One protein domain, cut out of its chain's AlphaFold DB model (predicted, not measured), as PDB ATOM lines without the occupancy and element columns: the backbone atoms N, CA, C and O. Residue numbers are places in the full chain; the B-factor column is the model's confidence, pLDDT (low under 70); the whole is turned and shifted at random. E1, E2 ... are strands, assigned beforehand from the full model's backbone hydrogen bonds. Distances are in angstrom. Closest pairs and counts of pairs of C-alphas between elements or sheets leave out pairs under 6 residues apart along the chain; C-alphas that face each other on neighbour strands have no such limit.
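This is residues 24 to 165 of the 178 residues of an uncharacterized protein of Prevotella copri (UniProt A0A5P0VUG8). A single antiparallel sheet of twelve strands is curled round like part of a barrel, folding back so that one end, E6, comes up to the strands E7, E8 and E9 at the other end without being paired with them. It is not closed: E6 and E7 remain its two edges, and residues 153 to 165 follow as a long stretch with no named element. The printed part has 142 residues, 81 of them in twelve named strands, E1 to E12 along the chain, with no named helix: the class is all strand. Across the sheet the order is E6, E5, E4, E3, E2, E1, E12, E11, E10, E9, E8, E7. The whole is compact and rounded, with a radius of gyration of the C-alphas of 14.6 A and spans of 36 by 35 by 32 A.

E10, residues 124 to 133, is the longest strand by residues, 26.2 A from first to last C-alpha, and bends by 59 degrees at residue 127. E8, residues 99 to 107, is 26.8 A long and E9, residues 112 to 120, 26.1 A. E7 is residues 90 to 96, E11 138 to 143 and E12 149 to 152, ending with C-alpha 152 at (45.961, -10.810, -20.490). E1, residues 26 to 29, begins with C-alpha 26 at (46.598, -15.493, -25.571). E2 is residues 36 to 41, E3 45 to 51, E4 62 to 68, E5 71 to 76 and E6 79 to 84.

The strands make a folded sheet, one sheet bent back into two leaves that face each other: E6, E5, E4, E3, E2, E1, E12 and E11 face E9, E8 and E7, with E10 as the hinge. In the hairpin of E9 and E10, N 117 and O 128 are 2.8 A apart; in that of E10 and E11, N 129 and O 142 are 2.8 A apart. E1 and E12 are antiparallel at 138 degrees, with N 29 and O 151 3.0 A apart; they join two meanders, E1 to E6 and E7 to E12, in each of which every strand is the antiparallel neighbour of the one before. In the hairpin of E5 and E6, N 74 and O 81 are 2.8 A apart. The closest C-alphas of E6 and E9, those of Met 84 and Ser 115, are 5.9 A apart. E3 and E9 are apart.

The C-alphas farthest apart, those of Ile 56 and Asp 110, are 43.1 A apart. The printed part has no cut and no long link. Its mean pLDDT is 83.7; residue 24 and residues 31 to 34, 52 to 60 and 144 to 147 are under 70.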
ATOM      1  N   LYS A  24      45.575 -16.306 -32.597       58.03
ATOM      2  CA  LYS A  24      46.221 -15.515 -31.558       58.03
ATOM      3  C   LYS A  24      46.229 -16.363 -30.297       58.03
ATOM      4  O   LYS A  24      45.189 -16.507 -29.655       58.03
ATOM      5  N   ASN A  25      47.377 -16.944 -29.982       70.94
ATOM      6  CA  ASN A  25      47.612 -17.499 -28.663       70.94
ATOM      7  C   ASN A  25      47.546 -16.341 -27.662       70.94
ATOM      8  O   ASN A  25      48.116 -15.272 -27.894       70.94
ATOM      9  N   MET A  26      46.770 -16.516 -26.596       77.81
ATOM     10  CA  MET A  26      46.598 -15.493 -25.571       77.81
ATOM     11  C   MET A  26      47.525 -15.819 -24.411       77.81
ATOM     12  O   MET A  26      47.381 -16.864 -23.784       77.81
ATOM     13  N   GLN A  27      48.469 -14.925 -24.129       77.25
ATOM     14  CA  GLN A  27      49.347 -15.044 -22.970       77.25
ATOM     15  C   GLN A  27      48.718 -14.369 -21.752       77.25
ATOM     16  O   GLN A  27      48.185 -13.258 -21.849       77.25
ATOM     17  N   TYR A  28      48.810 -15.038 -20.608       76.75
ATOM     18  CA  TYR A  28      48.354 -14.564 -19.312       76.75
ATOM     19  C   TYR A  28      49.560 -14.462 -18.387       76.75
ATOM     20  O   TYR A  28      50.229 -15.456 -18.098       76.75
ATOM     21  N   LEU A  29      49.842 -13.237 -17.954       72.50
ATOM     22  CA  LEU A  29      51.035 -12.904 -17.187       72.50
ATOM     23  C   LEU A  29      50.681 -12.765 -15.699       72.50
ATOM     24  O   LEU A  29      49.620 -12.212 -15.387       72.50
ATOM     25  N   PRO A  30      51.545 -13.241 -14.788       72.88
ATOM     26  CA  PRO A  30      51.434 -12.937 -13.366       72.88
ATOM     27  C   PRO A  30      51.827 -11.484 -13.078       72.88
ATOM     28  O   PRO A  30      52.437 -10.807 -13.905       72.88
ATOM     29  N   PHE A  31      51.532 -11.019 -11.861       56.31
ATOM     30  CA  PHE A  31      51.914  -9.677 -11.411       56.31
ATOM     31  C   PHE A  31      53.430  -9.542 -11.122       56.31
ATOM     32  O   PHE A  31      53.952  -8.444 -11.258       56.31
ATOM     33  N   PHE A  32      54.154 -10.629 -10.792       53.22
ATOM     34  CA  PHE A  32      55.622 -10.660 -10.595       53.22
ATOM     35  C   PHE A  32      56.216 -12.072 -10.808       53.22
ATOM     36  O   PHE A  32      55.552 -13.037 -10.457       53.22
ATOM     37  N   TYR A  33      57.446 -12.167 -11.354       51.03
ATOM     38  CA  TYR A  33      58.413 -13.302 -11.384       51.03
ATOM     39  C   TYR A  33      57.884 -14.753 -11.285       51.03
ATOM     40  O   TYR A  33      58.453 -15.584 -10.581       51.03
ATOM     41  N   MET A  34      56.805 -15.089 -11.991       60.25
ATOM     42  CA  MET A  34      56.189 -16.421 -11.956       60.25
ATOM     43  C   MET A  34      55.955 -16.956 -13.373       60.25
ATOM     44  O   MET A  34      55.996 -16.201 -14.348       60.25
ATOM     45  N   LYS A  35      55.706 -18.270 -13.474       71.19
ATOM     46  CA  LYS A  35      55.347 -18.987 -14.711       71.19
ATOM     47  C   LYS A  35      54.228 -18.257 -15.457       71.19
ATOM     48  O   LYS A  35      53.374 -17.680 -14.799       71.19
ATOM     49  N   ASN A  36      54.195 -18.255 -16.787       74.69
ATOM     50  CA  ASN A  36      53.072 -17.667 -17.531       74.69
ATOM     51  C   ASN A  36      52.167 -18.764 -18.107       74.69
ATOM     52  O   ASN A  36      52.584 -19.913 -18.241       74.69
ATOM     53  N   TYR A  37      50.919 -18.411 -18.423       80.56
ATOM     54  CA  TYR A  37      49.999 -19.333 -19.086       80.56
ATOM     55  C   TYR A  37      49.735 -18.900 -20.517       80.56
ATOM     56  O   TYR A  37      49.393 -17.748 -20.789       80.56
ATOM     57  N   GLU A  38      49.824 -19.853 -21.432       84.25
ATOM     58  CA  GLU A  38      49.403 -19.692 -22.811       84.25
ATOM     59  C   GLU A  38      48.076 -20.411 -23.029       84.25
ATOM     60  O   GLU A  38      47.927 -21.601 -22.747       84.25
ATOM     61  N   VAL A  39      47.096 -19.674 -23.547       86.00
ATOM     62  CA  VAL A  39      45.796 -20.218 -23.924       86.00
ATOM     63  C   VAL A  39      45.678 -20.245 -25.436       86.00
ATOM     64  O   VAL A  39      45.706 -19.211 -26.112       86.00
ATOM     65  N   MET A  40      45.477 -21.446 -25.963       87.06
ATOM     66  CA  MET A  40      45.263 -21.696 -27.378       87.06
ATOM     67  C   MET A  40      43.798 -22.055 -27.617       87.06
ATOM     68  O   MET A  40      43.309 -23.088 -27.157       87.06
ATOM     69  N   HIS A  41      43.099 -21.218 -28.381       85.56
ATOM     70  CA  HIS A  41      41.722 -21.479 -28.787       85.56
ATOM     71  C   HIS A  41      41.664 -22.127 -30.175       85.56
ATOM     72  O   HIS A  41      42.239 -21.647 -31.156       85.56
ATOM     73  N   SER A  42      40.884 -23.197 -30.287       83.88
ATOM     74  CA  SER A  42      40.447 -23.777 -31.554       83.88
ATOM     75  C   SER A  42      38.938 -24.027 -31.520       83.88
ATOM     76  O   SER A  42      38.314 -23.976 -30.466       83.88
ATOM     77  N   LYS A  43      38.329 -24.348 -32.670       77.94
ATOM     78  CA  LYS A  43      36.890 -24.675 -32.719       77.94
ATOM     79  C   LYS A  43      36.507 -25.862 -31.822       77.94
ATOM     80  O   LYS A  43      35.359 -25.949 -31.408       77.94
ATOM     81  N   LYS A  44      37.437 -26.793 -31.582       87.25
ATOM     82  CA  LYS A  44      37.177 -28.049 -30.864       87.25
ATOM     83  C   LYS A  44      37.809 -28.099 -29.478       87.25
ATOM     84  O   LYS A  44      37.377 -28.908 -28.669       87.25
ATOM     85  N   TYR A  45      38.812 -27.267 -29.212       90.19
ATOM     86  CA  TYR A  45      39.628 -27.358 -28.007       90.19
ATOM     87  C   TYR A  45      40.021 -25.986 -27.474       90.19
ATOM     88  O   TYR A  45      40.289 -25.077 -28.264       90.19
ATOM     89  N   ILE A  46      40.128 -25.891 -26.153       92.75
ATOM     90  CA  ILE A  46      40.877 -24.857 -25.444       92.75
ATOM     91  C   ILE A  46      42.024 -25.574 -24.735       92.75
ATOM     92  O   ILE A  46      41.778 -26.462 -23.920       92.75
ATOM     93  N   SER A  47      43.258 -25.205 -25.054       90.69
ATOM     94  CA  SER A  47      44.445 -25.728 -24.376       90.69
ATOM     95  C   SER A  47      45.041 -24.630 -23.513       90.69
ATOM     96  O   SER A  47      45.263 -23.527 -24.007       90.69
ATOM     97  N   ILE A  48      45.274 -24.929 -22.241       88.94
ATOM     98  CA  ILE A  48      45.907 -24.029 -21.276       88.94
ATOM     99  C   ILE A  48      47.224 -24.684 -20.899       88.94
ATOM    100  O   ILE A  48      47.222 -25.755 -20.295       88.94
ATOM    101  N   ARG A  49      48.331 -24.075 -21.313       86.44
ATOM    102  CA  ARG A  49      49.683 -24.567 -21.072       86.44
ATOM    103  C   ARG A  49      50.387 -23.637 -20.103       86.44
ATOM    104  O   ARG A  49      50.393 -22.427 -20.309       86.44
ATOM    105  N   GLU A  50      50.982 -24.212 -19.071       79.69
ATOM    106  CA  GLU A  50      51.995 -23.528 -18.279       79.69
ATOM    107  C   GLU A  50      53.294 -23.469 -19.087       79.69
ATOM    108  O   GLU A  50      53.818 -24.517 -19.460       79.69
ATOM    109  N   ASN A  51      53.803 -22.275 -19.389       70.50
ATOM    110  CA  ASN A  51      55.139 -22.137 -19.963       70.50
ATOM    111  C   ASN A  51      56.118 -21.806 -18.835       70.50
ATOM    112  O   ASN A  51      55.949 -20.828 -18.094       70.50
ATOM    113  N   GLU A  52      57.146 -22.639 -18.716       59.91
ATOM    114  CA  GLU A  52      58.275 -22.387 -17.835       59.91
ATOM    115  C   GLU A  52      59.258 -21.431 -18.521       59.91
ATOM    116  O   GLU A  52      59.365 -21.396 -19.745       59.91
ATOM    117  N   TYR A  53      59.942 -20.599 -17.737       51.81
ATOM    118  CA  TYR A  53      60.911 -19.626 -18.255       51.81
ATOM    119  C   TYR A  53      62.309 -20.245 -18.468       51.81
ATOM    120  O   TYR A  53      63.264 -19.507 -18.693       51.81
ATOM    121  N   SER A  54      62.453 -21.570 -18.350       44.38
ATOM    122  CA  SER A  54      63.733 -22.277 -18.445       44.38
ATOM    123  C   SER A  54      63.832 -23.129 -19.707       44.38
ATOM    124  O   SER A  54      62.955 -23.947 -19.966       44.38
ATOM    125  N   ASP A  55      64.945 -22.972 -20.428       44.66
ATOM    126  CA  ASP A  55      65.373 -23.710 -21.634       44.66
ATOM    127  C   ASP A  55      65.681 -25.208 -21.392       44.66
ATOM    128  O   ASP A  55      66.541 -25.796 -22.045       44.66
ATOM    129  N   ILE A  56      65.027 -25.841 -20.423       45.03
ATOM    130  CA  ILE A  56      65.217 -27.255 -20.095       45.03
ATOM    131  C   ILE A  56      63.910 -27.956 -20.440       45.03
ATOM    132  O   ILE A  56      62.851 -27.439 -20.103       45.03
ATOM    133  N   ASP A  57      64.011 -29.087 -21.143       44.78
ATOM    134  CA  ASP A  57      62.944 -29.905 -21.739       44.78
ATOM    135  C   ASP A  57      61.896 -30.446 -20.737       44.78
ATOM    136  O   ASP A  57      61.622 -31.646 -20.694       44.78
ATOM    137  N   ASP A  58      61.286 -29.586 -19.925       46.44
ATOM    138  CA  ASP A  58      60.181 -29.945 -19.053       46.44
ATOM    139  C   ASP A  58      58.872 -29.528 -19.725       46.44
ATOM    140  O   ASP A  58      58.560 -28.354 -19.953       46.44
ATOM    141  N   THR A  59      58.110 -30.530 -20.148       47.56
ATOM    142  CA  THR A  59      56.808 -30.339 -20.773       47.56
ATOM    143  C   THR A  59      55.848 -29.781 -19.726       47.56
ATOM    144  O   THR A  59      55.220 -30.544 -18.992       47.56
ATOM    145  N   GLY A  60      55.748 -28.453 -19.647       58.88
ATOM    146  CA  GLY A  60      54.867 -27.759 -18.709       58.88
ATOM    147  C   GLY A  60      53.438 -28.313 -18.711       58.88
ATOM    148  O   GLY A  60      52.949 -28.849 -19.711       58.88
ATOM    149  N   PHE A  61      52.755 -28.207 -17.570       74.12
ATOM    150  CA  PHE A  61      51.433 -28.802 -17.375       74.12
ATOM    151  C   PHE A  61      50.417 -28.264 -18.402       74.12
ATOM    152  O   PHE A  61      50.293 -27.051 -18.594       74.12
ATOM    153  N   VAL A  62      49.666 -29.162 -19.057       82.00
ATOM    154  CA  VAL A  62      48.662 -28.799 -20.074       82.00
ATOM    155  C   VAL A  62      47.273 -29.303 -19.694       82.00
ATOM    156  O   VAL A  62      47.019 -30.507 -19.676       82.00
ATOM    157  N   TRP A  63      46.324 -28.381 -19.518       89.19
ATOM    158  CA  TRP A  63      44.898 -28.711 -19.499       89.19
ATOM    159  C   TRP A  63      44.327 -28.625 -20.913       89.19
ATOM    160  O   TRP A  63      44.276 -27.551 -21.514       89.19
ATOM    161  N   ASN A  64      43.856 -29.757 -21.438       91.69
ATOM    162  CA  ASN A  64      43.191 -29.832 -22.738       91.69
ATOM    163  C   ASN A  64      41.682 -29.989 -22.555       91.69
ATOM    164  O   ASN A  64      41.185 -31.061 -22.203       91.69
ATOM    165  N   LEU A  65      40.956 -28.910 -22.826       95.00
ATOM    166  CA  LEU A  65      39.505 -28.854 -22.753       95.00
ATOM    167  C   LEU A  65      38.921 -29.110 -24.131       95.00
ATOM    168  O   LEU A  65      39.234 -28.383 -25.070       95.00
ATOM    169  N   TYR A  66      38.048 -30.099 -24.268       95.25
ATOM    170  CA  TYR A  66      37.408 -30.403 -25.544       95.25
ATOM    171  C   TYR A  66      35.942 -29.970 -25.541       95.25
ATOM    172  O   TYR A  66      35.222 -30.149 -24.559       95.25
ATOM    173  N   ASN A  67      35.500 -29.386 -26.651       94.38
ATOM    174  CA  ASN A  67      34.124 -28.959 -26.831       94.38
ATOM    175  C   ASN A  67      33.238 -30.167 -27.149       94.38
ATOM    176  O   ASN A  67      33.498 -30.913 -28.095       94.38
ATOM    177  N   LYS A  68      32.159 -30.327 -26.386       94.00
ATOM    178  CA  LYS A  68      31.081 -31.274 -26.659       94.00
ATOM    179  C   LYS A  68      29.755 -30.569 -26.406       94.00
ATOM    180  O   LYS A  68      29.481 -30.127 -25.296       94.00
ATOM    181  N   ASN A  69      28.931 -30.456 -27.446       91.81
ATOM    182  CA  ASN A  69      27.604 -29.830 -27.391       91.81
ATOM    183  C   ASN A  69      27.612 -28.391 -26.831       91.81
ATOM    184  O   ASN A  69      26.690 -27.980 -26.120       91.81
ATOM    185  N   GLY A  70      28.658 -27.620 -27.144       92.19
ATOM    186  CA  GLY A  70      28.788 -26.231 -26.703       92.19
ATOM    187  C   GLY A  70      29.227 -26.056 -25.247       92.19
ATOM    188  O   GLY A  70      29.181 -24.936 -24.765       92.19
ATOM    189  N   GLU A  71      29.647 -27.120 -24.559       95.44
ATOM    190  CA  GLU A  71      30.285 -27.076 -23.236       95.44
ATOM    191  C   GLU A  71      31.696 -27.671 -23.331       95.44
ATOM    192  O   GLU A  71      31.989 -28.421 -24.268       95.44
ATOM    193  N   TYR A  72      32.578 -27.345 -22.386       96.75
ATOM    194  CA  TYR A  72      33.961 -27.825 -22.411       96.75
ATOM    195  C   TYR A  72      34.234 -28.827 -21.301       96.75
ATOM    196  O   TYR A  72      33.876 -28.613 -20.142       96.75
ATOM    197  N   TYR A  73      34.902 -29.914 -21.675       96.44
ATOM    198  CA  TYR A  73      35.158 -31.064 -20.822       96.44
ATOM    199  C   TYR A  73      36.659 -31.322 -20.679       96.44
ATOM    200  O   TYR A  73      37.412 -31.182 -21.641       96.44
ATOM    201  N   LEU A  74      37.068 -31.762 -19.492       93.44
ATOM    202  CA  LEU A  74      38.370 -32.366 -19.216       93.44
ATOM    203  C   LEU A  74      38.272 -33.881 -19.382       93.44
ATOM    204  O   LEU A  74      37.296 -34.490 -18.940       93.44
ATOM    205  N   LYS A  75      39.285 -34.500 -19.995       90.12
ATOM    206  CA  LYS A  75      39.409 -35.962 -20.042       90.12
ATOM    207  C   LYS A  75      40.605 -36.401 -19.208       90.12
ATOM    208  O   LYS A  75      41.735 -36.090 -19.559       90.12
ATOM    209  N   GLU A  76      40.352 -37.175 -18.161       85.12
ATOM    210  CA  GLU A  76      41.384 -37.757 -17.299       85.12
ATOM    211  C   GLU A  76      41.079 -39.239 -17.066       85.12
ATOM    212  O   GLU A  76      39.937 -39.607 -16.790       85.12
ATOM    213  N   TYR A  77      42.087 -40.108 -17.211       84.12
ATOM    214  CA  TYR A  77      41.955 -41.568 -17.048       84.12
ATOM    215  C   TYR A  77      40.729 -42.160 -17.774       84.12
ATOM    216  O   TYR A  77      39.959 -42.942 -17.220       84.12
ATOM    217  N   GLY A  78      40.491 -41.718 -19.015       83.69
ATOM    218  CA  GLY A  78      39.355 -42.154 -19.835       83.69
ATOM    219  C   GLY A  78      37.999 -41.543 -19.454       83.69
ATOM    220  O   GLY A  78      37.089 -41.545 -20.285       83.69
ATOM    221  N   LYS A  79      37.865 -40.953 -18.262       87.81
ATOM    222  CA  LYS A  79      36.643 -40.298 -17.790       87.81
ATOM    223  C   LYS A  79      36.587 -38.850 -18.249       87.81
ATOM    224  O   LYS A  79      37.601 -38.171 -18.359       87.81
ATOM    225  N   SER A  80      35.376 -38.391 -18.540       91.06
ATOM    226  CA  SER A  80      35.119 -37.028 -18.997       91.06
ATOM    227  C   SER A  80      34.380 -36.242 -17.930       91.06
ATOM    228  O   SER A  80      33.265 -36.608 -17.564       91.06
ATOM    229  N   MET A  81      34.987 -35.160 -17.465       93.75
ATOM    230  CA  MET A  81      34.400 -34.219 -16.519       93.75
ATOM    231  C   MET A  81      33.978 -32.979 -17.283       93.75
ATOM    232  O   MET A  81      34.786 -32.396 -18.001       93.75
ATOM    233  N   ILE A  82      32.728 -32.554 -17.140       95.31
ATOM    234  CA  ILE A  82      32.369 -31.207 -17.581       95.31
ATOM    235  C   ILE A  82      33.152 -30.208 -16.733       95.31
ATOM    236  O   ILE A  82      33.171 -30.354 -15.517       95.31
ATOM    237  N   PHE A  83      33.812 -29.245 -17.377       96.62
ATOM    238  CA  PHE A  83      34.643 -28.255 -16.701       96.62
ATOM    239  C   PHE A  83      34.086 -26.843 -16.844       96.62
ATOM    240  O   PHE A  83      33.740 -26.239 -15.837       96.62
ATOM    241  N   MET A  84      33.924 -26.343 -18.074       97.06
ATOM    242  CA  MET A  84      33.346 -25.017 -18.316       97.06
ATOM    243  C   MET A  84      31.928 -25.139 -18.881       97.06
ATOM    244  O   MET A  84      31.703 -25.784 -19.913       97.06
ATOM    245  N   THR A  85      30.978 -24.444 -18.261       96.31
ATOM    246  CA  THR A  85      29.585 -24.351 -18.705       96.31
ATOM    247  C   THR A  85      29.006 -22.960 -18.465       96.31
ATOM    248  O   THR A  85      29.209 -22.350 -17.421       96.31
ATOM    249  N   THR A  86      28.241 -22.475 -19.438       96.38
ATOM    250  CA  THR A  86      27.434 -21.251 -19.328       96.38
ATOM    251  C   THR A  86      25.947 -21.560 -19.135       96.38
ATOM    252  O   THR A  86      25.129 -20.650 -19.043       96.38
ATOM    253  N   LYS A  87      25.579 -22.849 -19.097       95.12
ATOM    254  CA  LYS A  87      24.184 -23.317 -19.121       95.12
ATOM    255  C   LYS A  87      23.635 -23.638 -17.737       95.12
ATOM    256  O   LYS A  87      22.424 -23.603 -17.547       95.12
ATOM    257  N   ARG A  88      24.502 -24.030 -16.801       94.00
ATOM    258  CA  ARG A  88      24.112 -24.464 -15.456       94.00
ATOM    259  C   ARG A  88      25.234 -24.260 -14.454       94.00
ATOM    260  O   ARG A  88      26.405 -24.271 -14.825       94.00
ATOM    261  N   GLU A  89      24.871 -24.131 -13.186       95.00
ATOM    262  CA  GLU A  89      25.838 -24.323 -12.109       95.00
ATOM    263  C   GLU A  89      26.130 -25.810 -11.924       95.00
ATOM    264  O   GLU A  89      25.271 -26.664 -12.152       95.00
ATOM    265  N   ILE A  90      27.362 -26.118 -11.533       94.62
ATOM    266  CA  ILE A  90      27.839 -27.479 -11.310       94.62
ATOM    267  C   ILE A  90      28.610 -27.496 -10.001       94.62
ATOM    268  O   ILE A  90      29.357 -26.573  -9.693       94.62
ATOM    269  N   ASP A  91      28.423 -28.559  -9.239       94.19
ATOM    270  CA  ASP A  91      29.253 -28.911  -8.099       94.19
ATOM    271  C   ASP A  91      29.256 -30.437  -8.041       94.19
ATOM    272  O   ASP A  91      28.261 -31.064  -7.675       94.19
ATOM    273  N   THR A  92      30.287 -31.060  -8.606       92.44
ATOM    274  CA  THR A  92      30.283 -32.505  -8.848       92.44
ATOM    275  C   THR A  92      31.646 -33.103  -8.584       92.44
ATOM    276  O   THR A  92      32.655 -32.640  -9.113       92.44
ATOM    277  N   THR A  93      31.650 -34.180  -7.805       92.12
ATOM    278  CA  THR A  93      32.842 -34.966  -7.502       92.12
ATOM    279  C   THR A  93      32.908 -36.199  -8.397       92.12
ATOM    280  O   THR A  93      31.933 -36.926  -8.569       92.12
ATOM    281  N   PHE A  94      34.087 -36.456  -8.941       90.38
ATOM    282  CA  PHE A  94      34.431 -37.572  -9.799       90.38
ATOM    283  C   PHE A  94      35.528 -38.397  -9.129       90.38
ATOM    284  O   PHE A  94      36.498 -37.850  -8.612       90.38
ATOM    285  N   LEU A  95      35.410 -39.724  -9.177       89.06
ATOM    286  CA  LEU A  95      36.500 -40.624  -8.803       89.06
ATOM    287  C   LEU A  95      37.312 -40.979 -10.054       89.06
ATOM    288  O   LEU A  95      36.811 -41.671 -10.948       89.06
ATOM    289  N   ILE A  96      38.553 -40.507 -10.117       85.62
ATOM    290  CA  ILE A  96      39.439 -40.604 -11.280       85.62
ATOM    291  C   ILE A  96      40.800 -41.117 -10.820       85.62
ATOM    292  O   ILE A  96      41.440 -40.501  -9.974       85.62
ATOM    293  N   GLY A  97      41.236 -42.265 -11.350       80.44
ATOM    294  CA  GLY A  97      42.532 -42.855 -10.984       80.44
ATOM    295  C   GLY A  97      42.707 -43.069  -9.472       80.44
ATOM    296  O   GLY A  97      43.795 -42.864  -8.949       80.44
ATOM    297  N   GLY A  98      41.623 -43.383  -8.750       82.31
ATOM    298  CA  GLY A  98      41.630 -43.534  -7.287       82.31
ATOM    299  C   GLY A  98      41.645 -42.225  -6.486       82.31
ATOM    300  O   GLY A  98      41.636 -42.271  -5.260       82.31
ATOM    301  N   ARG A  99      41.630 -41.057  -7.143       83.00
ATOM    302  CA  ARG A  99      41.573 -39.735  -6.502       83.00
ATOM    303  C   ARG A  99      40.224 -39.069  -6.738       83.00
ATOM    304  O   ARG A  99      39.622 -39.222  -7.803       83.00
ATOM    305  N   GLN A 100      39.740 -38.329  -5.745       90.06
ATOM    306  CA  GLN A 100      38.540 -37.519  -5.904       90.06
ATOM    307  C   GLN A 100      38.924 -36.189  -6.559       90.06
ATOM    308  O   GLN A 100      39.772 -35.456  -6.063       90.06
ATOM    309  N   LYS A 101      38.296 -35.884  -7.690       90.81
ATOM    310  CA  LYS A 101      38.357 -34.581  -8.349       90.81
ATOM    311  C   LYS A 101      36.995 -33.931  -8.227       90.81
ATOM    312  O   LYS A 101      35.997 -34.593  -8.474       90.81
ATOM    313  N   ARG A 102      36.920 -32.657  -7.874       92.50
ATOM    314  CA  ARG A 102      35.651 -31.926  -7.818       92.50
ATOM    315  C   ARG A 102      35.686 -30.793  -8.821       92.50
ATOM    316  O   ARG A 102      36.646 -30.036  -8.862       92.50
ATOM    317  N   VAL A 103      34.647 -30.686  -9.636       94.44
ATOM    318  CA  VAL A 103      34.449 -29.532 -10.504       94.44
ATOM    319  C   VAL A 103      33.320 -28.695  -9.943       94.44
ATOM    320  O   VAL A 103      32.215 -29.197  -9.735       94.44
ATOM    321  N   VAL A 104      33.599 -27.410  -9.762       95.19
ATOM    322  CA  VAL A 104      32.606 -26.405  -9.401       95.19
ATOM    323  C   VAL A 104      32.505 -25.402 -10.541       95.19
ATOM    324  O   VAL A 104      33.519 -24.889 -10.993       95.19
ATOM    325  N   SER A 105      31.297 -25.108 -11.014       96.50
ATOM    326  CA  SER A 105      31.018 -24.061 -11.997       96.50
ATOM    327  C   SER A 105      29.865 -23.199 -11.502       96.50
ATOM    328  O   SER A 105      28.850 -23.729 -11.053       96.50
ATOM    329  N   ALA A 106      30.003 -21.880 -11.576       96.38
ATOM    330  CA  ALA A 106      28.995 -20.937 -11.103       96.38
ATOM    331  C   ALA A 106      28.906 -19.705 -12.007       96.38
ATOM    332  O   ALA A 106      29.847 -19.367 -12.734       96.38
ATOM    333  N   LYS A 107      27.768 -19.010 -11.938       96.06
ATOM    334  CA  LYS A 107      27.594 -17.711 -12.592       96.06
ATOM    335  C   LYS A 107      28.146 -16.615 -11.672       96.06
ATOM    336  O   LYS A 107      27.743 -16.530 -10.518       96.06
ATOM    337  N   LEU A 108      29.059 -15.773 -12.167       94.25
ATOM    338  CA  LEU A 108      29.548 -14.609 -11.409       94.25
ATOM    339  C   LEU A 108      28.622 -13.404 -11.579       94.25
ATOM    340  O   LEU A 108      28.350 -12.684 -10.626       94.25
ATOM    341  N   ASN A 109      28.178 -13.166 -12.812       93.56
ATOM    342  CA  ASN A 109      27.206 -12.141 -13.187       93.56
ATOM    343  C   ASN A 109      26.623 -12.477 -14.571       93.56
ATOM    344  O   ASN A 109      26.885 -13.548 -15.114       93.56
ATOM    345  N   ASP A 110      25.837 -11.582 -15.167       91.69
ATOM    346  CA  ASP A 110      25.175 -11.824 -16.461       91.69
ATOM    347  C   ASP A 110      26.122 -12.047 -17.644       91.69
ATOM    348  O   ASP A 110      25.724 -12.622 -18.655       91.69
ATOM    349  N   SER A 111      27.381 -11.635 -17.514       92.62
ATOM    350  CA  SER A 111      28.382 -11.703 -18.581       92.62
ATOM    351  C   SER A 111      29.526 -12.683 -18.311       92.62
ATOM    352  O   SER A 111      30.249 -13.035 -19.247       92.62
ATOM    353  N   LEU A 112      29.700 -13.119 -17.058       96.62
ATOM    354  CA  LEU A 112      30.857 -13.887 -16.609       96.62
ATOM    355  C   LEU A 112      30.471 -15.126 -15.809       96.62
ATOM    356  O   LEU A 112      29.583 -15.113 -14.954       96.62
ATOM    357  N   PHE A 113      31.251 -16.170 -16.042       97.50
ATOM    358  CA  PHE A 113      31.159 -17.472 -15.405       97.50
ATOM    359  C   PHE A 113      32.516 -17.836 -14.814       97.50
ATOM    360  O   PHE A 113      33.555 -17.341 -15.261       97.50
ATOM    361  N   VAL A 114      32.499 -18.702 -13.809       96.88
ATOM    362  CA  VAL A 114      33.704 -19.237 -13.183       96.88
ATOM    363  C   VAL A 114      33.615 -20.749 -13.084       96.88
ATOM    364  O   VAL A 114      32.552 -21.285 -12.768       96.88
ATOM    365  N   SER A 115      34.730 -21.434 -13.322       96.94
ATOM    366  CA  SER A 115      34.856 -22.870 -13.076       96.94
ATOM    367  C   SER A 115      36.180 -23.201 -12.408       96.94
ATOM    368  O   SER A 115      37.210 -22.674 -12.815       96.94
ATOM    369  N   ALA A 116      36.153 -24.087 -11.417       94.31
ATOM    370  CA  ALA A 116      37.313 -24.541 -10.667       94.31
ATOM    371  C   ALA A 116      37.399 -26.071 -10.653       94.31
ATOM    372  O   ALA A 116      36.395 -26.765 -10.472       94.31
ATOM    373  N   LEU A 117      38.607 -26.586 -10.872       93.06
ATOM    374  CA  LEU A 117      38.977 -27.986 -10.753       93.06
ATOM    375  C   LEU A 117      39.723 -28.136  -9.438       93.06
ATOM    376  O   LEU A 117      40.774 -27.533  -9.230       93.06
ATOM    377  N   HIS A 118      39.167 -28.962  -8.573       90.19
ATOM    378  CA  HIS A 118      39.706 -29.249  -7.266       90.19
ATOM    379  C   HIS A 118      40.227 -30.679  -7.229       90.19
ATOM    380  O   HIS A 118      39.585 -31.611  -7.725       90.19
ATOM    381  N   ASN A 119      41.363 -30.861  -6.578       87.75
ATOM    382  CA  ASN A 119      41.896 -32.146  -6.192       87.75
ATOM    383  C   ASN A 119      41.583 -32.392  -4.716       87.75
ATOM    384  O   ASN A 119      41.853 -31.551  -3.860       87.75
ATOM    385  N   ILE A 120      40.998 -33.547  -4.420       85.12
ATOM    386  CA  ILE A 120      40.646 -33.970  -3.070       85.12
ATOM    387  C   ILE A 120      41.480 -35.215  -2.775       85.12
ATOM    388  O   ILE A 120      41.155 -36.333  -3.184       85.12
ATOM    389  N   ALA A 121      42.589 -34.995  -2.074       77.38
ATOM    390  CA  ALA A 121      43.403 -36.054  -1.490       77.38
ATOM    391  C   ALA A 121      43.160 -36.078   0.029       77.38
ATOM    392  O   ALA A 121      42.093 -36.492   0.489       77.38
ATOM    393  N   ILE A 122      44.120 -35.580   0.812       71.88
ATOM    394  CA  ILE A 122      43.950 -35.348   2.254       71.88
ATOM    395  C   ILE A 122      43.167 -34.048   2.478       71.88
ATOM    396  O   ILE A 122      42.192 -34.040   3.226       71.88
ATOM    397  N   TYR A 123      43.557 -32.988   1.765       74.88
ATOM    398  CA  TYR A 123      42.914 -31.676   1.769       74.88
ATOM    399  C   TYR A 123      42.413 -31.316   0.366       74.88
ATOM    400  O   TYR A 123      42.931 -31.832  -0.629       74.88
ATOM    401  N   GLU A 124      41.398 -30.450   0.296       79.62
ATOM    402  CA  GLU A 124      40.934 -29.875  -0.968       79.62
ATOM    403  C   GLU A 124      41.909 -28.795  -1.438       79.62
ATOM    404  O   GLU A 124      42.411 -27.979  -0.666       79.62
ATOM    405  N   THR A 125      42.178 -28.815  -2.731       83.50
ATOM    406  CA  THR A 125      43.298 -28.139  -3.363       83.50
ATOM    407  C   THR A 125      42.825 -27.706  -4.754       83.50
ATOM    408  O   THR A 125      42.135 -28.473  -5.417       83.50
ATOM    409  N   VAL A 126      43.065 -26.457  -5.174       87.56
ATOM    410  CA  VAL A 126      42.566 -25.937  -6.468       87.56
ATOM    411  C   VAL A 126      43.635 -26.108  -7.534       87.56
ATOM    412  O   VAL A 126      44.584 -25.337  -7.549       87.56
ATOM    413  N   ASP A 127      43.465 -27.055  -8.450       87.56
ATOM    414  CA  ASP A 127      44.407 -27.249  -9.557       87.56
ATOM    415  C   ASP A 127      44.320 -26.083 -10.558       87.56
ATOM    416  O   ASP A 127      45.339 -25.536 -10.972       87.56
ATOM    417  N   LEU A 128      43.094 -25.690 -10.930       90.44
ATOM    418  CA  LEU A 128      42.828 -24.670 -11.946       90.44
ATOM    419  C   LEU A 128      41.487 -23.982 -11.689       90.44
ATOM    420  O   LEU A 128      40.472 -24.656 -11.557       90.44
ATOM    421  N   GLU A 129      41.449 -22.654 -11.720       93.31
ATOM    422  CA  GLU A 129      40.217 -21.864 -11.747       93.31
ATOM    423  C   GLU A 129      40.242 -20.880 -12.920       93.31
ATOM    424  O   GLU A 129      41.215 -20.156 -13.136       93.31
ATOM    425  N   LEU A 130      39.155 -20.855 -13.685       94.94
ATOM    426  CA  LEU A 130      38.990 -20.034 -14.876       94.94
ATOM    427  C   LEU A 130      37.790 -19.116 -14.730       94.94
ATOM    428  O   LEU A 130      36.686 -19.582 -14.453       94.94
ATOM    429  N   VAL A 131      37.984 -17.837 -15.042       95.81
ATOM    430  CA  VAL A 131      36.890 -16.901 -15.323       95.81
ATOM    431  C   VAL A 131      36.775 -16.716 -16.822       95.81
ATOM    432  O   VAL A 131      37.780 -16.473 -17.491       95.81
ATOM    433  N   TYR A 132      35.563 -16.796 -17.356       96.44
ATOM    434  CA  TYR A 132      35.319 -16.715 -18.791       96.44
ATOM    435  C   TYR A 132      33.975 -16.063 -19.115       96.44
ATOM    436  O   TYR A 132      33.077 -15.984 -18.276       96.44
ATOM    437  N   ASP A 133      33.852 -15.566 -20.345       95.88
ATOM    438  CA  ASP A 133      32.603 -14.996 -20.857       95.88
ATOM    439  C   ASP A 133      31.678 -16.057 -21.478       95.88
ATOM    440  O   ASP A 133      32.037 -17.226 -21.623       95.88
ATOM    441  N   ILE A 134      30.479 -15.645 -21.901       95.06
ATOM    442  CA  ILE A 134      29.487 -16.529 -22.540       95.06
ATOM    443  C   ILE A 134      29.998 -17.238 -23.811       95.06
ATOM    444  O   ILE A 134      29.448 -18.258 -24.223       95.06
ATOM    445  N   LYS A 135      31.057 -16.713 -24.441       93.62
ATOM    446  CA  LYS A 135      31.708 -17.295 -25.624       93.62
ATOM    447  C   LYS A 135      32.906 -18.174 -25.250       93.62
ATOM    448  O   LYS A 135      33.631 -18.605 -26.142       93.62
ATOM    449  N   TYR A 136      33.100 -18.451 -23.959       94.19
ATOM    450  CA  TYR A 136      34.222 -19.204 -23.406       94.19
ATOM    451  C   TYR A 136      35.590 -18.553 -23.640       94.19
ATOM    452  O   TYR A 136      36.607 -19.244 -23.602       94.19
ATOM    453  N   ASN A 137      35.655 -17.233 -23.851       93.12
ATOM    454  CA  ASN A 137      36.948 -16.554 -23.816       93.12
ATOM    455  C   ASN A 137      37.379 -16.417 -22.360       93.12
ATOM    456  O   ASN A 137      36.683 -15.776 -21.565       93.12
ATOM    457  N   ILE A 138      38.533 -16.988 -22.034       94.44
ATOM    458  CA  ILE A 138      39.125 -16.873 -20.704       94.44
ATOM    459  C   ILE A 138      39.495 -15.399 -20.463       94.44
ATOM    460  O   ILE A 138      39.909 -14.675 -21.370       94.44
ATOM    461  N   LYS A 139      39.246 -14.921 -19.247       93.44
ATOM    462  CA  LYS A 139      39.540 -13.553 -18.795       93.44
ATOM    463  C   LYS A 139      40.573 -13.542 -17.683       93.44
ATOM    464  O   LYS A 139      41.353 -12.600 -17.592       93.44
ATOM    465  N   GLN A 140      40.573 -14.585 -16.860       92.25
ATOM    466  CA  GLN A 140      41.454 -14.712 -15.709       92.25
ATOM    467  C   GLN A 140      41.669 -16.189 -15.390       92.25
ATOM    468  O   GLN A 140      40.729 -16.981 -15.491       92.25
ATOM    469  N   ILE A 141      42.895 -16.531 -15.007       91.19
ATOM    470  CA  ILE A 141      43.299 -17.873 -14.575       91.19
ATOM    471  C   ILE A 141      43.845 -17.759 -13.151       91.19
ATOM    472  O   ILE A 141      44.535 -16.785 -12.842       91.19
ATOM    473  N   ARG A 142      43.546 -18.739 -12.298       87.62
ATOM    474  CA  ARG A 142      44.197 -18.942 -10.998       87.62
ATOM    475  C   ARG A 142      44.611 -20.398 -10.851       87.62
ATOM    476  O   ARG A 142      43.844 -21.287 -11.214       87.62
ATOM    477  N   CYS A 143      45.779 -20.622 -10.262       79.81
ATOM    478  CA  CYS A 143      46.324 -21.954 -10.012       79.81
ATOM    479  C   CYS A 143      46.872 -22.073  -8.584       79.81
ATOM    480  O   CYS A 143      47.196 -21.075  -7.929       79.81
ATOM    481  N   GLN A 144      46.965 -23.321  -8.128       65.81
ATOM    482  CA  GLN A 144      47.210 -23.730  -6.746       65.81
ATOM    483  C   GLN A 144      48.437 -23.107  -6.082       65.81
ATOM    484  O   GLN A 144      48.423 -22.824  -4.886       65.81
ATOM    485  N   THR A 145      49.525 -22.962  -6.832       52.22
ATOM    486  CA  THR A 145      50.851 -22.790  -6.239       52.22
ATOM    487  C   THR A 145      51.053 -21.403  -5.647       52.22
ATOM    488  O   THR A 145      51.890 -21.254  -4.764       52.22
ATOM    489  N   LEU A 146      50.318 -20.385  -6.114       55.34
ATOM    490  CA  LEU A 146      50.659 -18.989  -5.815       55.34
ATOM    491  C   LEU A 146      49.452 -18.092  -5.503       55.34
ATOM    492  O   LEU A 146      49.651 -16.948  -5.106       55.34
ATOM    493  N   TRP A 147      48.208 -18.570  -5.663       63.72
ATOM    494  CA  TRP A 147      46.993 -17.731  -5.565       63.72
ATOM    495  C   TRP A 147      47.072 -16.458  -6.425       63.72
ATOM    496  O   TRP A 147      46.455 -15.435  -6.121       63.72
ATOM    497  N   VAL A 148      47.859 -16.524  -7.498       72.56
ATOM    498  CA  VAL A 148      48.109 -15.402  -8.391       72.56
ATOM    499  C   VAL A 148      47.087 -15.403  -9.509       72.56
ATOM    500  O   VAL A 148      46.753 -16.436 -10.089       72.56
ATOM    501  N   ASP A 149      46.583 -14.205  -9.782       81.88
ATOM    502  CA  ASP A 149      45.745 -13.932 -10.932       81.88
ATOM    503  C   ASP A 149      46.623 -13.732 -12.161       81.88
ATOM    504  O   ASP A 149      47.446 -12.816 -12.209       81.88
ATOM    505  N   TYR A 150      46.400 -14.564 -13.170       82.31
ATOM    506  CA  TYR A 150      47.012 -14.405 -14.477       82.31
ATOM    507  C   TYR A 150      46.019 -13.710 -15.400       82.31
ATOM    508  O   TYR A 150      44.876 -14.156 -15.558       82.31
ATOM    509  N   LEU A 151      46.454 -12.605 -16.003       83.06
ATOM    510  CA  LEU A 151      45.622 -11.728 -16.826       83.06
ATOM    511  C   LEU A 151      46.271 -11.504 -18.188       83.06
ATOM    512  O   LEU A 151      47.496 -11.453 -18.310       83.06
ATOM    513  N   GLN A 152      45.448 -11.304 -19.215       85.44
ATOM    514  CA  GLN A 152      45.961 -10.810 -20.490       85.44
ATOM    515  C   GLN A 152      46.489  -9.381 -20.328       85.44
ATOM    516  O   GLN A 152      45.924  -8.576 -19.581       85.44
ATOM    517  N   LYS A 153      47.535  -9.035 -21.085       78.88
ATOM    518  CA  LYS A 153      48.105  -7.680 -21.098       78.88
ATOM    519  C   LYS A 153      47.013  -6.629 -21.353       78.88
ATOM    520  O   LYS A 153      46.271  -6.722 -22.328       78.88
ATOM    521  N   GLY A 154      46.926  -5.631 -20.473       78.38
ATOM    522  CA  GLY A 154      45.932  -4.550 -20.548       78.38
ATOM    523  C   GLY A 154      44.549  -4.888 -19.973       78.38
ATOM    524  O   GLY A 154      43.673  -4.026 -19.971       78.38
ATOM    525  N   SER A 155      44.337  -6.105 -19.463       84.56
ATOM    526  CA  SER A 155      43.084  -6.478 -18.799       84.56
ATOM    527  C   SER A 155      43.069  -6.051 -17.336       84.56
ATOM    528  O   SER A 155      44.094  -6.052 -16.655       84.56
ATOM    529  N   LYS A 156      41.878  -5.713 -16.835       86.19
ATOM    530  CA  LYS A 156      41.656  -5.466 -15.408       86.19
ATOM    531  C   LYS A 156      41.335  -6.773 -14.693       86.19
ATOM    532  O   LYS A 156      40.615  -7.615 -15.228       86.19
ATOM    533  N   ARG A 157      41.827  -6.896 -13.460       87.38
ATOM    534  CA  ARG A 157      41.477  -7.985 -12.546       87.38
ATOM    535  C   ARG A 157      39.968  -8.004 -12.300       87.38
ATOM    536  O   ARG A 157      39.369  -6.968 -12.015       87.38
ATOM    537  N   ILE A 158      39.377  -9.190 -12.355       90.06
ATOM    538  CA  ILE A 158      37.992  -9.421 -11.959       90.06
ATOM    539  C   ILE A 158      37.987  -9.710 -10.458       90.06
ATOM    540  O   ILE A 158      38.522 -10.720  -9.993       90.06
ATOM    541  N   ASN A 159      37.389  -8.795  -9.697       88.69
ATOM    542  CA  ASN A 159      37.283  -8.907  -8.248       88.69
ATOM    543  C   ASN A 159      36.103  -9.809  -7.884       88.69
ATOM    544  O   ASN A 159      34.946  -9.429  -8.036       88.69
ATOM    545  N   TYR A 160      36.412 -11.004  -7.392       88.62
ATOM    546  CA  TYR A 160      35.442 -11.916  -6.800       88.62
ATOM    547  C   TYR A 160      36.149 -12.849  -5.819       88.62
ATOM    548  O   TYR A 160      37.355 -13.094  -5.935       88.62
ATOM    549  N   LYS A 161      35.390 -13.382  -4.861       88.38
ATOM    550  CA  LYS A 161      35.884 -14.386  -3.918       88.38
ATOM    551  C   LYS A 161      36.130 -15.707  -4.675       88.38
ATOM    552  O   LYS A 161      35.204 -16.168  -5.322       88.38
ATOM    553  N   PRO A 162      37.313 -16.334  -4.638       86.94
ATOM    554  CA  PRO A 162      37.544 -17.629  -5.295       86.94
ATOM    555  C   PRO A 162      36.528 -18.719  -4.905       86.94
ATOM    556  O   PRO A 162      36.045 -18.728  -3.767       86.94
ATOM    557  N   LEU A 163      36.221 -19.655  -5.812       86.19
ATOM    558  CA  LEU A 163      35.160 -20.651  -5.608       86.19
ATOM    559  C   LEU A 163      35.407 -21.548  -4.397       86.19
ATOM    560  O   LEU A 163      34.469 -21.815  -3.649       86.19
ATOM    561  N   TYR A 164      36.653 -21.950  -4.146       81.31
ATOM    562  CA  TYR A 164      36.990 -22.792  -2.993       81.31
ATOM    563  C   TYR A 164      36.649 -22.137  -1.641       81.31
ATOM    564  O   TYR A 164      36.291 -22.832  -0.695       81.31
ATOM    565  N   LEU A 165      36.689 -20.800  -1.550       82.56
ATOM    566  CA  LEU A 165      36.291 -20.067  -0.340       82.56
ATOM    567  C   LEU A 165      34.778 -19.824  -0.259       82.56
ATOM    568  O   LEU A 165      34.266 -19.487   0.810       82.56
TER     569      LEU A 165